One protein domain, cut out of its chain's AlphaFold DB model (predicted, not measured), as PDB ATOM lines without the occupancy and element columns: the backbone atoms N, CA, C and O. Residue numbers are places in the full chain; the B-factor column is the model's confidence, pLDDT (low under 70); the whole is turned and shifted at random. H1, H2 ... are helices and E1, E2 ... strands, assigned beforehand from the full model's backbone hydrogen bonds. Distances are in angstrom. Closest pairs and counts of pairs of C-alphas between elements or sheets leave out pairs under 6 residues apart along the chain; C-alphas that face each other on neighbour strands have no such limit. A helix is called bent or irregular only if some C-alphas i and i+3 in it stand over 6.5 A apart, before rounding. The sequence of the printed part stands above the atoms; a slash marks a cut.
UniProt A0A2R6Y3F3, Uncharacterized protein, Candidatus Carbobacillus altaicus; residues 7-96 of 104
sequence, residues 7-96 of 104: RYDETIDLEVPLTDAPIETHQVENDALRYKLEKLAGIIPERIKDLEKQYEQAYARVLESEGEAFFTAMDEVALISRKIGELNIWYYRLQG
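What this domain is: This is residues 7 to 96 of the 104 residues of an uncharacterized protein of Candidatus Carbobacillus altaicus (UniProt A0A2R6Y3F3). What is the main shape? It is a rod made by a long helical hairpin: H1b and H2 run side by side in opposite ways, and the bent-off arm H1a carries H1 past the other end of H2. A small strand hairpin, E1 and E2, lies along the side of the rod, with E2 next to residues 33 to 40 of H1a, and the long loop of residues 18 to 30 lies toward the end of the rod away from the helical turn. How is it made up? The printed part has 90 residues, with two named strands and then two named helices in the order E1, E2, H1, H2; the sheet E1 - E2 is antiparallel and the class is mostly helix. The whole is loose, with a radius of gyration of the C-alphas of 16.4 A and spans of 55 by 22 by 20 A.

How they stand to each other: How do the strands pair? E1, residues 7 to 9, and E2, residues 14 to 17, are an antiparallel hairpin with 134 degrees between their directions. N 7 and O 16 are 2.9 A apart and N 16 and O 7 are 2.8 A apart, both within hydrogen-bond range. What is next to this sheet? H1, residues 31 to 64, was assigned as one helix by its hydrogen bonds but is bent, with C-alphas 42 and 45 6.6 A apart; its arms H1a, residues 31 to 42, and H1b, residues 45 to 64, stand at a shallow tilt of 29 degrees. The closest C-alphas of E2 and H1a are those of Val 16 and Leu 40, 7.8 A apart. How does H2 stand to the arms? H2, residues 68 to 95, touches H1b as a helical hairpin, opposite ways at a shallow tilt of 18 degrees, with the closest C-alphas those of Val 62 and Phe 70 at 5.3 A. With residues 90 to 95 alone it touches residues 37 to 41 of H1a, opposite ways at a steep tilt of 39 degrees, the closest C-alphas being those of Ala 41 and Tyr 91 at 5.8 A. What do the helix backbones and the other pairs show? In H1a, H1b and H2 every O i to N i+4 pair is within hydrogen-bond range. E2 and H2 are near each other, with 5 pairs of C-alphas within 10 A, while E1 is apart from H1a, H1b and H2.

Where its parts are: Where are the strands? E1 begins at C-alpha 7, (46.085, -41.668, 15.383), and E2 spans 9.9 A. How long are the helices? H1a measures 16.2 A, H1b 29.2 A and H2 40.9 A from first to last C-alpha; H2 ends at C-alpha 95, (39.711, -32.970, -0.230).

The domain as a whole: How far does it reach? The two C-alphas farthest apart, those of Glu 29 and Gly 67, are 55.7 A apart. Is it unbroken and confident? The printed part has no cut; the link from E2 to H1 is long, with 13 residues. The mean pLDDT of the printed part is 87.7, and residues 20 to 22 and 24 to 29 are under 70.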
ATOM      1  N   ARG A   7      46.498 -40.481  14.635       89.62
ATOM      2  CA  ARG A   7      46.085 -41.668  15.383       89.62
ATOM      3  C   ARG A   7      45.629 -42.754  14.430       89.62
ATOM      4  O   ARG A   7      45.099 -42.462  13.361       89.62
ATOM      5  N   TYR A   8      45.798 -43.996  14.851       89.62
ATOM      6  CA  TYR A   8      45.163 -45.113  14.178       89.62
ATOM      7  C   TYR A   8      43.669 -45.135  14.497       89.62
ATOM      8  O   TYR A   8      43.289 -45.007  15.661       89.62
ATOM      9  N   ASP A   9      42.841 -45.277  13.470       87.88
ATOM     10  CA  ASP A   9      41.408 -45.506  13.604       87.88
ATOM     11  C   ASP A   9      41.104 -46.967  13.262       87.88
ATOM     12  O   ASP A   9      41.149 -47.373  12.100       87.88
ATOM     13  N   GLU A  10      40.800 -47.759  14.291       86.56
ATOM     14  CA  GLU A  10      40.501 -49.190  14.167       86.56
ATOM     15  C   GLU A  10      39.226 -49.466  13.356       86.56
ATOM     16  O   GLU A  10      39.067 -50.551  12.799       86.56
ATOM     17  N   THR A  11      38.318 -48.490  13.251       83.81
ATOM     18  CA  THR A  11      37.070 -48.653  12.496       83.81
ATOM     19  C   THR A  11      37.380 -48.776  11.012       83.81
ATOM     20  O   THR A  11      36.901 -49.692  10.343       83.81
ATOM     21  N   ILE A  12      38.202 -47.865  10.496       86.06
ATOM     22  CA  ILE A  12      38.525 -47.766   9.067       86.06
ATOM     23  C   ILE A  12      39.891 -48.350   8.706       86.06
ATOM     24  O   ILE A  12      40.193 -48.459   7.516       86.06
ATOM     25  N   ASP A  13      40.663 -48.787   9.706       86.69
ATOM     26  CA  ASP A  13      41.970 -49.432   9.551       86.69
ATOM     27  C   ASP A  13      42.999 -48.490   8.897       86.69
ATOM     28  O   ASP A  13      43.780 -48.884   8.032       86.69
ATOM     29  N   LEU A  14      42.942 -47.202   9.257       87.56
ATOM     30  CA  LEU A  14      43.776 -46.149   8.678       87.56
ATOM     31  C   LEU A  14      44.324 -45.214   9.751       87.56
ATOM     32  O   LEU A  14      43.683 -44.917  10.756       87.56
ATOM     33  N   GLU A  15      45.516 -44.688   9.490       89.38
ATOM     34  CA  GLU A  15      46.093 -43.616  10.285       89.38
ATOM     35  C   GLU A  15      45.547 -42.260   9.808       89.38
ATOM     36  O   GLU A  15      45.780 -41.846   8.671       89.38
ATOM     37  N   VAL A  16      44.832 -41.555  10.684       88.25
ATOM     38  CA  VAL A  16      44.130 -40.302  10.378       88.25
ATOM     39  C   VAL A  16      44.616 -39.150  11.258       88.25
ATOM     40  O   VAL A  16      45.060 -39.379  12.389       88.25
ATOM     41  N   PRO A  17      44.570 -37.898  10.771       87.38
ATOM     42  CA  PRO A  17      45.007 -36.758  11.562       87.38
ATOM     43  C   PRO A  17      44.071 -36.500  12.751       87.38
ATOM     44  O   PRO A  17      42.850 -36.526  12.630       87.38
ATOM     45  N   LEU A  18      44.643 -36.206  13.913       84.44
ATOM     46  CA  LEU A  18      43.919 -35.798  15.108       84.44
ATOM     47  C   LEU A  18      43.626 -34.295  15.020       84.44
ATOM     48  O   LEU A  18      44.475 -33.471  15.359       84.44
ATOM     49  N   THR A  19      42.440 -33.931  14.537       74.06
ATOM     50  CA  THR A  19      42.029 -32.527  14.434       74.06
ATOM     51  C   THR A  19      40.537 -32.344  14.680       74.06
ATOM     52  O   THR A  19      39.719 -33.059  14.106       74.06
ATOM     53  N   ASP A  20      40.205 -31.342  15.496       67.81
ATOM     54  CA  ASP A  20      38.831 -30.860  15.699       67.81
ATOM     55  C   ASP A  20      38.468 -29.731  14.712       67.81
ATOM     56  O   ASP A  20      37.307 -29.347  14.589       67.81
ATOM     57  N   ALA A  21      39.466 -29.202  13.995       66.38
ATOM     58  CA  ALA A  21      39.333 -28.125  13.017       66.38
ATOM     59  C   ALA A  21      39.552 -28.634  11.576       66.38
ATOM     60  O   ALA A  21      40.246 -29.640  11.379       66.38
ATOM     61  N   PRO A  22      39.009 -27.948  10.550       67.25
ATOM     62  CA  PRO A  22      39.272 -28.281   9.151       67.25
ATOM     63  C   PRO A  22      40.772 -28.308   8.851       67.25
ATOM     64  O   PRO A  22      41.512 -27.433   9.303       67.25
ATOM     65  N   ILE A  23      41.226 -29.282   8.061       71.56
ATOM     66  CA  ILE A  23      42.655 -29.470   7.750       71.56
ATOM     67  C   ILE A  23      43.246 -28.223   7.072       71.56
ATOM     68  O   ILE A  23      44.381 -27.856   7.345       71.56
ATOM     69  N   GLU A  24      42.438 -27.518   6.281       64.75
ATOM     70  CA  GLU A  24      42.768 -26.256   5.604       64.75
ATOM     71  C   GLU A  24      43.139 -25.113   6.564       64.75
ATOM     72  O   GLU A  24      43.868 -24.198   6.188       64.75
ATOM     73  N   THR A  25      42.647 -25.154   7.809       62.81
ATOM     74  CA  THR A  25      42.959 -24.142   8.837       62.81
ATOM     75  C   THR A  25      44.323 -24.361   9.480       62.81
ATOM     76  O   THR A  25      44.863 -23.454  10.117       62.81
ATOM     77  N   HIS A  26      44.911 -25.544   9.292       64.06
ATOM     78  CA  HIS A  26      46.281 -25.807   9.688       64.06
ATOM     79  C   HIS A  26      47.192 -25.321   8.569       64.06
ATOM     80  O   HIS A  26      47.061 -25.742   7.422       64.06
ATOM     81  N   GLN A  27      48.135 -24.438   8.888       59.88
ATOM     82  CA  GLN A  27      49.208 -24.086   7.964       59.88
ATOM     83  C   GLN A  27      50.047 -25.341   7.688       59.88
ATOM     84  O   GLN A  27      50.955 -25.685   8.447       59.88
ATOM     85  N   VAL A  28      49.717 -26.063   6.613       62.38
ATOM     86  CA  VAL A  28      50.484 -27.215   6.125       62.38
ATOM     87  C   VAL A  28      51.734 -26.689   5.410       62.38
ATOM     88  O   VAL A  28      51.864 -26.784   4.196       62.38
ATOM     89  N   GLU A  29      52.646 -26.079   6.166       62.69
ATOM     90  CA  GLU A  29      53.941 -25.586   5.666       62.69
ATOM     91  C   GLU A  29      54.977 -26.710   5.517       62.69
ATOM     92  O   GLU A  29      56.067 -26.504   4.994       62.69
ATOM     93  N   ASN A  30      54.643 -27.918   5.977       76.31
ATOM     94  CA  ASN A  30      55.513 -29.083   5.929       76.31
ATOM     95  C   ASN A  30      55.113 -30.005   4.766       76.31
ATOM     96  O   ASN A  30      54.073 -30.669   4.825       76.31
ATOM     97  N   ASP A  31      55.968 -30.096   3.746       80.56
ATOM     98  CA  ASP A  31      55.769 -30.964   2.577       80.56
ATOM     99  C   ASP A  31      55.548 -32.437   2.953       80.56
ATOM    100  O   ASP A  31      54.751 -33.127   2.318       80.56
ATOM    101  N   ALA A  32      56.178 -32.926   4.028       80.12
ATOM    102  CA  ALA A  32      55.972 -34.293   4.502       80.12
ATOM    103  C   ALA A  32      54.556 -34.499   5.066       80.12
ATOM    104  O   ALA A  32      53.962 -35.563   4.880       80.12
ATOM    105  N   LEU A  33      53.993 -33.478   5.724       81.31
ATOM    106  CA  LEU A  33      52.610 -33.512   6.197       81.31
ATOM    107  C   LEU A  33      51.637 -33.482   5.015       81.31
ATOM    108  O   LEU A  33      50.721 -34.302   4.974       81.31
ATOM    109  N   ARG A  34      51.863 -32.601   4.031       82.44
ATOM    110  CA  ARG A  34      51.048 -32.552   2.807       82.44
ATOM    111  C   ARG A  34      51.067 -33.895   2.079       82.44
ATOM    112  O   ARG A  34      50.006 -34.437   1.793       82.44
ATOM    113  N   TYR A  35      52.248 -34.476   1.879       85.94
ATOM    114  CA  TYR A  35      52.394 -35.782   1.240       85.94
ATOM    115  C   TYR A  35      51.646 -36.891   1.994       85.94
ATOM    116  O   TYR A  35      50.980 -37.723   1.379       85.94
ATOM    117  N   LYS A  36      51.700 -36.899   3.333       86.81
ATOM    118  CA  LYS A  36      50.963 -37.878   4.148       86.81
ATOM    119  C   LYS A  36      49.446 -37.735   3.980       86.81
ATOM    120  O   LYS A  36      48.757 -38.746   3.850       86.81
ATOM    121  N   LEU A  37      48.936 -36.503   3.942       87.69
ATOM    122  CA  LEU A  37      47.513 -36.214   3.736       87.69
ATOM    123  C   LEU A  37      47.047 -36.582   2.317       87.69
ATOM    124  O   LEU A  37      45.992 -37.194   2.166       87.69
ATOM    125  N   GLU A  38      47.844 -36.279   1.289       88.25
ATOM    126  CA  GLU A  38      47.561 -36.669  -0.100       88.25
ATOM    127  C   GLU A  38      47.565 -38.189  -0.273       88.25
ATOM    128  O   GLU A  38      46.657 -38.752  -0.886       88.25
ATOM    129  N   LYS A  39      48.544 -38.876   0.326       90.31
ATOM    130  CA  LYS A  39      48.606 -40.339   0.319       90.31
ATOM    131  C   LYS A  39      47.377 -40.952   0.987       90.31
ATOM    132  O   LYS A  39      46.806 -41.896   0.448       90.31
ATOM    133  N   LEU A  40      46.951 -40.409   2.130       89.81
ATOM    134  CA  LEU A  40      45.735 -40.851   2.813       89.81
ATOM    135  C   LEU A  40      44.501 -40.654   1.919       89.81
ATOM    136  O   LEU A  40      43.734 -41.594   1.724       89.81
ATOM    137  N   ALA A  41      44.351 -39.473   1.315       89.06
ATOM    138  CA  ALA A  41      43.249 -39.181   0.402       89.06
ATOM    139  C   ALA A  41      43.227 -40.109  -0.825       89.06
ATOM    140  O   ALA A  41      42.149 -40.475  -1.286       89.06
ATOM    141  N   GLY A  42      44.395 -40.524  -1.327       90.69
ATOM    142  CA  GLY A  42      44.512 -41.467  -2.442       90.69
ATOM    143  C   GLY A  42      44.153 -42.918  -2.094       90.69
ATOM    144  O   GLY A  42      43.726 -43.657  -2.974       90.69
ATOM    145  N   ILE A  43      44.292 -43.332  -0.830       93.25
ATOM    146  CA  ILE A  43      43.991 -44.708  -0.383       93.25
ATOM    147  C   ILE A  43      42.492 -44.908  -0.127       93.25
ATOM    148  O   ILE A  43      41.961 -45.993  -0.366       93.25
ATOM    149  N   ILE A  44      41.802 -43.870   0.355       92.50
ATOM    150  CA  ILE A  44      40.392 -43.957   0.756       92.50
ATOM    151  C   ILE A  44      39.465 -44.498  -0.360       92.50
ATOM    152  O   ILE A  44      38.670 -45.388  -0.054       92.50
ATOM    153  N   PRO A  45      39.550 -44.051  -1.632       91.88
ATOM    154  CA  PRO A  45      38.669 -44.542  -2.694       91.88
ATOM    155  C   PRO A  45      38.806 -46.045  -2.954       91.88
ATOM    156  O   PRO A  45      37.802 -46.747  -3.052       91.88
ATOM    157  N   GLU A  46      40.037 -46.561  -3.010       92.50
ATOM    158  CA  GLU A  46      40.273 -47.999  -3.193       92.50
ATOM    159  C   GLU A  46      39.763 -48.798  -1.986       92.50
ATOM    160  O   GLU A  46      39.131 -49.841  -2.150       92.50
ATOM    161  N   ARG A  47      39.934 -48.272  -0.764       93.06
ATOM    162  CA  ARG A  47      39.407 -48.913   0.448       93.06
ATOM    163  C   ARG A  47      37.878 -48.970   0.458       93.06
ATOM    164  O   ARG A  47      37.324 -49.992   0.854       93.06
ATOM    165  N   ILE A  48      37.203 -47.905   0.017       94.12
ATOM    166  CA  ILE A  48      35.741 -47.889  -0.134       94.12
ATOM    167  C   ILE A  48      35.310 -48.948  -1.145       94.12
ATOM    168  O   ILE A  48      34.445 -49.752  -0.825       94.12
ATOM    169  N   LYS A  49      35.963 -49.026  -2.306       94.12
ATOM    170  CA  LYS A  49      35.648 -50.020  -3.341       94.12
ATOM    171  C   LYS A  49      35.782 -51.462  -2.844       94.12
ATOM    172  O   LYS A  49      34.982 -52.328  -3.195       94.12
ATOM    173  N   ASP A  50      36.789 -51.746  -2.023       94.62
ATOM    174  CA  ASP A  50      36.944 -53.071  -1.419       94.62
ATOM    175  C   ASP A  50      35.885 -53.360  -0.348       94.62
ATOM    176  O   ASP A  50      35.463 -54.510  -0.205       94.62
ATOM    177  N   LEU A  51      35.432 -52.341   0.386       94.88
ATOM    178  CA  LEU A  51      34.321 -52.464   1.329       94.88
ATOM    179  C   LEU A  51      32.976 -52.622   0.613       94.88
ATOM    180  O   LEU A  51      32.156 -53.399   1.077       94.88
ATOM    181  N   GLU A  52      32.754 -51.964  -0.524       95.44
ATOM    182  CA  GLU A  52      31.547 -52.131  -1.346       95.44
ATOM    183  C   GLU A  52      31.412 -53.578  -1.839       95.44
ATOM    184  O   GLU A  52      30.353 -54.185  -1.703       95.44
ATOM    185  N   LYS A  53      32.509 -54.197  -2.292       96.12
ATOM    186  CA  LYS A  53      32.509 -55.629  -2.642       96.12
ATOM    187  C   LYS A  53      32.179 -56.522  -1.444       96.12
ATOM    188  O   LYS A  53      31.452 -57.503  -1.583       96.12
ATOM    189  N   GLN A  54      32.729 -56.213  -0.267       95.00
ATOM    190  CA  GLN A  54      32.421 -56.956   0.961       95.00
ATOM    191  C   GLN A  54      30.958 -56.768   1.369       95.00
ATOM    192  O   GLN A  54      30.314 -57.727   1.785       95.00
ATOM    193  N   TYR A  55      30.428 -55.555   1.206       95.62
ATOM    194  CA  TYR A  55      29.032 -55.225   1.459       95.62
ATOM    195  C   TYR A  55      28.116 -56.072   0.580       95.62
ATOM    196  O   TYR A  55      27.210 -56.715   1.099       95.62
ATOM    197  N   GLU A  56      28.375 -56.133  -0.729       95.88
ATOM    198  CA  GLU A  56      27.591 -56.945  -1.666       95.88
ATOM    199  C   GLU A  56      27.576 -58.425  -1.263       95.88
ATOM    200  O   GLU A  56      26.522 -59.061  -1.255       95.88
ATOM    201  N   GLN A  57      28.730 -58.968  -0.864       94.94
ATOM    202  CA  GLN A  57      28.842 -60.355  -0.407       94.94
ATOM    203  C   GLN A  57      28.094 -60.603   0.907       94.94
ATOM    204  O   GLN A  57      27.413 -61.619   1.043       94.94
ATOM    205  N   ALA A  58      28.214 -59.698   1.881       93.25
ATOM    206  CA  ALA A  58      27.512 -59.802   3.157       93.25
ATOM    207  C   ALA A  58      25.996 -59.667   2.968       93.25
ATOM    208  O   ALA A  58      25.227 -60.444   3.527       93.25
ATOM    209  N   TYR A  59      25.567 -58.748   2.105       95.00
ATOM    210  CA  TYR A  59      24.163 -58.547   1.776       95.00
ATOM    211  C   TYR A  59      23.567 -59.754   1.044       95.00
ATOM    212  O   TYR A  59      22.453 -60.163   1.355       95.00
ATOM    213  N   ALA A  60      24.312 -60.395   0.138       95.19
ATOM    214  CA  ALA A  60      23.876 -61.650  -0.476       95.19
ATOM    215  C   ALA A  60      23.623 -62.744   0.578       95.19
ATOM    216  O   ALA A  60      22.596 -63.415   0.526       95.19
ATOM    217  N   ARG A  61      24.495 -62.863   1.593       94.19
ATOM    218  CA  ARG A  61      24.283 -63.803   2.709       94.19
ATOM    219  C   ARG A  61      23.027 -63.486   3.513       94.19
ATOM    220  O   ARG A  61      22.336 -64.417   3.910       94.19
ATOM    221  N   VAL A  62      22.714 -62.208   3.738       95.12
ATOM    222  CA  VAL A  62      21.469 -61.794   4.411       95.12
ATOM    223  C   VAL A  62      20.248 -62.345   3.674       95.12
ATOM    224  O   VAL A  62      19.341 -62.863   4.317       95.12
ATOM    225  N   LEU A  63      20.234 -62.267   2.339       94.25
ATOM    226  CA  LEU A  63      19.108 -62.729   1.517       94.25
ATOM    227  C   LEU A  63      18.900 -64.250   1.572       94.25
ATOM    228  O   LEU A  63      17.792 -64.719   1.324       94.25
ATOM    229  N   GLU A  64      19.951 -65.009   1.887       94.25
ATOM    230  CA  GLU A  64      19.939 -66.475   1.958       94.25
ATOM    231  C   GLU A  64      19.833 -67.017   3.395       94.25
ATOM    232  O   GLU A  64      19.758 -68.229   3.595       94.25
ATOM    233  N   SER A  65      19.843 -66.140   4.404       93.75
ATOM    234  CA  SER A  65      19.899 -66.520   5.818       93.75
ATOM    235  C   SER A  65      18.575 -66.285   6.539       93.75
ATOM    236  O   SER A  65      17.866 -65.316   6.283       93.75
ATOM    237  N   GLU A  66      18.286 -67.124   7.533       92.81
ATOM    238  CA  GLU A  66      17.147 -66.974   8.445       92.81
ATOM    239  C   GLU A  66      17.598 -67.111   9.908       92.81
ATOM    240  O   GLU A  66      18.678 -67.629  10.209       92.81
ATOM    241  N   GLY A  67      16.767 -66.638  10.839       94.19
ATOM    242  CA  GLY A  67      17.034 -66.752  12.274       94.19
ATOM    243  C   GLY A  67      18.319 -66.033  12.703       94.19
ATOM    244  O   GLY A  67      18.566 -64.893  12.323       94.19
ATOM    245  N   GLU A  68      19.145 -66.684  13.517       93.81
ATOM    246  CA  GLU A  68      20.374 -66.094  14.076       93.81
ATOM    247  C   GLU A  68      21.425 -65.739  13.006       93.81
ATOM    248  O   GLU A  68      22.117 -64.723  13.114       93.81
ATOM    249  N   ALA A  69      21.499 -66.526  11.928       91.94
ATOM    250  CA  ALA A  69      22.413 -66.268  10.817       91.94
ATOM    251  C   ALA A  69      22.059 -64.969  10.074       91.94
ATOM    252  O   ALA A  69      22.954 -64.218   9.689       91.94
ATOM    253  N   PHE A  70      20.761 -64.667   9.941       94.69
ATOM    254  CA  PHE A  70      20.291 -63.409   9.359       94.69
ATOM    255  C   PHE A  70      20.781 -62.203  10.164       94.69
ATOM    256  O   PHE A  70      21.351 -61.274   9.594       94.69
ATOM    257  N   PHE A  71      20.608 -62.225  11.490       94.38
ATOM    258  CA  PHE A  71      21.038 -61.117  12.348       94.38
ATOM    259  C   PHE A  71      22.556 -60.926  12.309       94.38
ATOM    260  O   PHE A  71      23.025 -59.801  12.166       94.38
ATOM    261  N   THR A  72      23.314 -62.023  12.318       94.56
ATOM    262  CA  THR A  72      24.780 -61.981  12.202       94.56
ATOM    263  C   THR A  72      25.230 -61.344  10.883       94.56
ATOM    264  O   THR A  72      26.111 -60.484  10.871       94.56
ATOM    265  N   ALA A  73      24.610 -61.726   9.762       92.81
ATOM    266  CA  ALA A  73      24.925 -61.152   8.456       92.81
ATOM    267  C   ALA A  73      24.505 -59.671   8.364       92.81
ATOM    268  O   ALA A  73      25.225 -58.857   7.788       92.81
ATOM    269  N   MET A  74      23.378 -59.293   8.977       94.88
ATOM    270  CA  MET A  74      22.933 -57.898   9.053       94.88
ATOM    271  C   MET A  74      23.883 -57.018   9.871       94.88
ATOM    272  O   MET A  74      24.150 -55.882   9.472       94.88
ATOM    273  N   ASP A  75      24.428 -57.532  10.974       96.38
ATOM    274  CA  ASP A  75      25.427 -56.818  11.773       96.38
ATOM    275  C   ASP A  75      26.711 -56.568  10.971       96.38
ATOM    276  O   ASP A  75      27.294 -55.482  11.038       96.38
ATOM    277  N   GLU A  76      27.126 -57.537  10.153       95.44
ATOM    278  CA  GLU A  76      28.271 -57.387   9.256       95.44
ATOM    279  C   GLU A  76      28.025 -56.309   8.189       95.44
ATOM    280  O   GLU A  76      28.860 -55.420   7.998       95.44
ATOM    281  N   VAL A  77      26.853 -56.325   7.546       96.50
ATOM    282  CA  VAL A  77      26.420 -55.293   6.589       96.50
ATOM    283  C   VAL A  77      26.435 -53.907   7.244       96.50
ATOM    284  O   VAL A  77      26.988 -52.955   6.685       96.50
ATOM    285  N   ALA A  78      25.880 -53.781   8.450       95.44
ATOM    286  CA  ALA A  78      25.847 -52.523   9.192       95.44
ATOM    287  C   ALA A  78      27.255 -52.024   9.554       95.44
ATOM    288  O   ALA A  78      27.535 -50.822   9.460       95.44
ATOM    289  N   LEU A  79      28.156 -52.934   9.936       95.12
ATOM    290  CA  LEU A  79      29.547 -52.612  10.224       95.12
ATOM    291  C   LEU A  79      30.259 -52.083   8.975       95.12
ATOM    292  O   LEU A  79      30.900 -51.035   9.045       95.12
ATOM    293  N   ILE A  80      30.124 -52.762   7.832       94.62
ATOM    294  CA  ILE A  80      30.747 -52.342   6.570       94.62
ATOM    295  C   ILE A  80      30.224 -50.965   6.138       94.62
ATOM    296  O   ILE A  80      31.024 -50.075   5.843       94.62
ATOM    297  N   SER A  81      28.907 -50.743   6.197       93.88
ATOM    298  CA  SER A  81      28.292 -49.440   5.906       93.88
ATOM    299  C   SER A  81      28.857 -48.317   6.770       93.88
ATOM    300  O   SER A  81      29.162 -47.235   6.265       93.88
ATOM    301  N   ARG A  82      29.049 -48.569   8.073       93.56
ATOM    302  CA  ARG A  82      29.655 -47.589   8.982       93.56
ATOM    303  C   ARG A  82      31.081 -47.244   8.553       93.56
ATOM    304  O   ARG A  82      31.415 -46.066   8.489       93.56
ATOM    305  N   LYS A  83      31.895 -48.245   8.201       94.50
ATOM    306  CA  LYS A  83      33.274 -48.031   7.726       94.50
ATOM    307  C   LYS A  83      33.317 -47.178   6.457       94.50
ATOM    308  O   LYS A  83      34.121 -46.253   6.375       94.50
ATOM    309  N   ILE A  84      32.433 -47.450   5.495       93.56
ATOM    310  CA  ILE A  84      32.308 -46.650   4.266       93.56
ATOM    311  C   ILE A  84      31.915 -45.201   4.599       93.56
ATOM    312  O   ILE A  84      32.484 -44.262   4.040       93.56
ATOM    313  N   GLY A  85      30.975 -45.003   5.527       91.44
ATOM    314  CA  GLY A  85      30.571 -43.674   5.995       91.44
ATOM    315  C   GLY A  85      31.736 -42.875   6.587       91.44
ATOM    316  O   GLY A  85      31.987 -41.748   6.163       91.44
ATOM    317  N   GLU A  86      32.495 -43.480   7.500       92.31
ATOM    318  CA  GLU A  86      33.668 -42.849   8.121       92.31
ATOM    319  C   GLU A  86      34.756 -42.495   7.095       92.31
ATOM    320  O   GLU A  86      35.310 -41.394   7.115       92.31
ATOM    321  N   LEU A  87      35.027 -43.388   6.140       92.56
ATOM    322  CA  LEU A  87      35.973 -43.125   5.052       92.56
ATOM    323  C   LEU A  87      35.535 -41.941   4.181       92.56
ATOM    324  O   LEU A  87      36.354 -41.085   3.849       92.56
ATOM    325  N   ASN A  88      34.246 -41.843   3.855       90.81
ATOM    326  CA  ASN A  88      33.708 -40.713   3.099       90.81
ATOM    327  C   ASN A  88      33.830 -39.385   3.860       90.81
ATOM    328  O   ASN A  88      34.177 -38.366   3.257       90.81
ATOM    329  N   ILE A  89      33.595 -39.388   5.178       89.00
ATOM    330  CA  ILE A  89      33.807 -38.213   6.036       89.00
ATOM    331  C   ILE A  89      35.278 -37.794   5.994       89.00
ATOM    332  O   ILE A  89      35.579 -36.611   5.819       89.00
ATOM    333  N   TRP A  90      36.201 -38.749   6.110       89.00
ATOM    334  CA  TRP A  90      37.631 -38.468   6.030       89.00
ATOM    335  C   TRP A  90      38.051 -37.920   4.675       89.00
ATOM    336  O   TRP A  90      38.771 -36.924   4.620       89.00
ATOM    337  N   TYR A  91      37.562 -38.507   3.585       88.88
ATOM    338  CA  TYR A  91      37.843 -38.005   2.247       88.88
ATOM    339  C   TYR A  91      37.358 -36.563   2.077       88.88
ATOM    340  O   TYR A  91      38.114 -35.712   1.611       88.88
ATOM    341  N   TYR A  92      36.138 -36.262   2.533       86.50
ATOM    342  CA  TYR A  92      35.600 -34.904   2.509       86.50
ATOM    343  C   TYR A  92      36.472 -33.931   3.311       86.50
ATOM    344  O   TYR A  92      36.833 -32.875   2.802       86.50
ATOM    345  N   ARG A  93      36.889 -34.305   4.527       84.81
ATOM    346  CA  ARG A  93      37.784 -33.481   5.361       84.81
ATOM    347  C   ARG A  93      39.146 -33.220   4.712       84.81
ATOM    348  O   ARG A  93      39.745 -32.184   4.987       84.81
ATOM    349  N   LEU A  94      39.643 -34.155   3.901       85.00
ATOM    350  CA  LEU A  94      40.950 -34.071   3.242       85.00
ATOM    351  C   LEU A  94      40.914 -33.332   1.901       85.00
ATOM    352  O   LEU A  94      41.919 -32.745   1.514       85.00
ATOM    353  N   GLN A  95      39.806 -33.424   1.164       83.75
ATOM    354  CA  GLN A  95      39.711 -32.970  -0.230       83.75
ATOM    355  C   GLN A  95      38.679 -31.856  -0.448       83.75
ATOM    356  O   GLN A  95      38.579 -31.340  -1.559       83.75
ATOM    357  N   GLY A  96      37.865 -31.527   0.560       76.81
ATOM    358  CA  GLY A  96      36.799 -30.522   0.473       76.81
ATOM    359  C   GLY A  96      35.620 -30.920  -0.428       76.81
ATOM    360  O   GLY A  96      34.758 -30.094  -0.725       76.81
TER     361      GLY A  96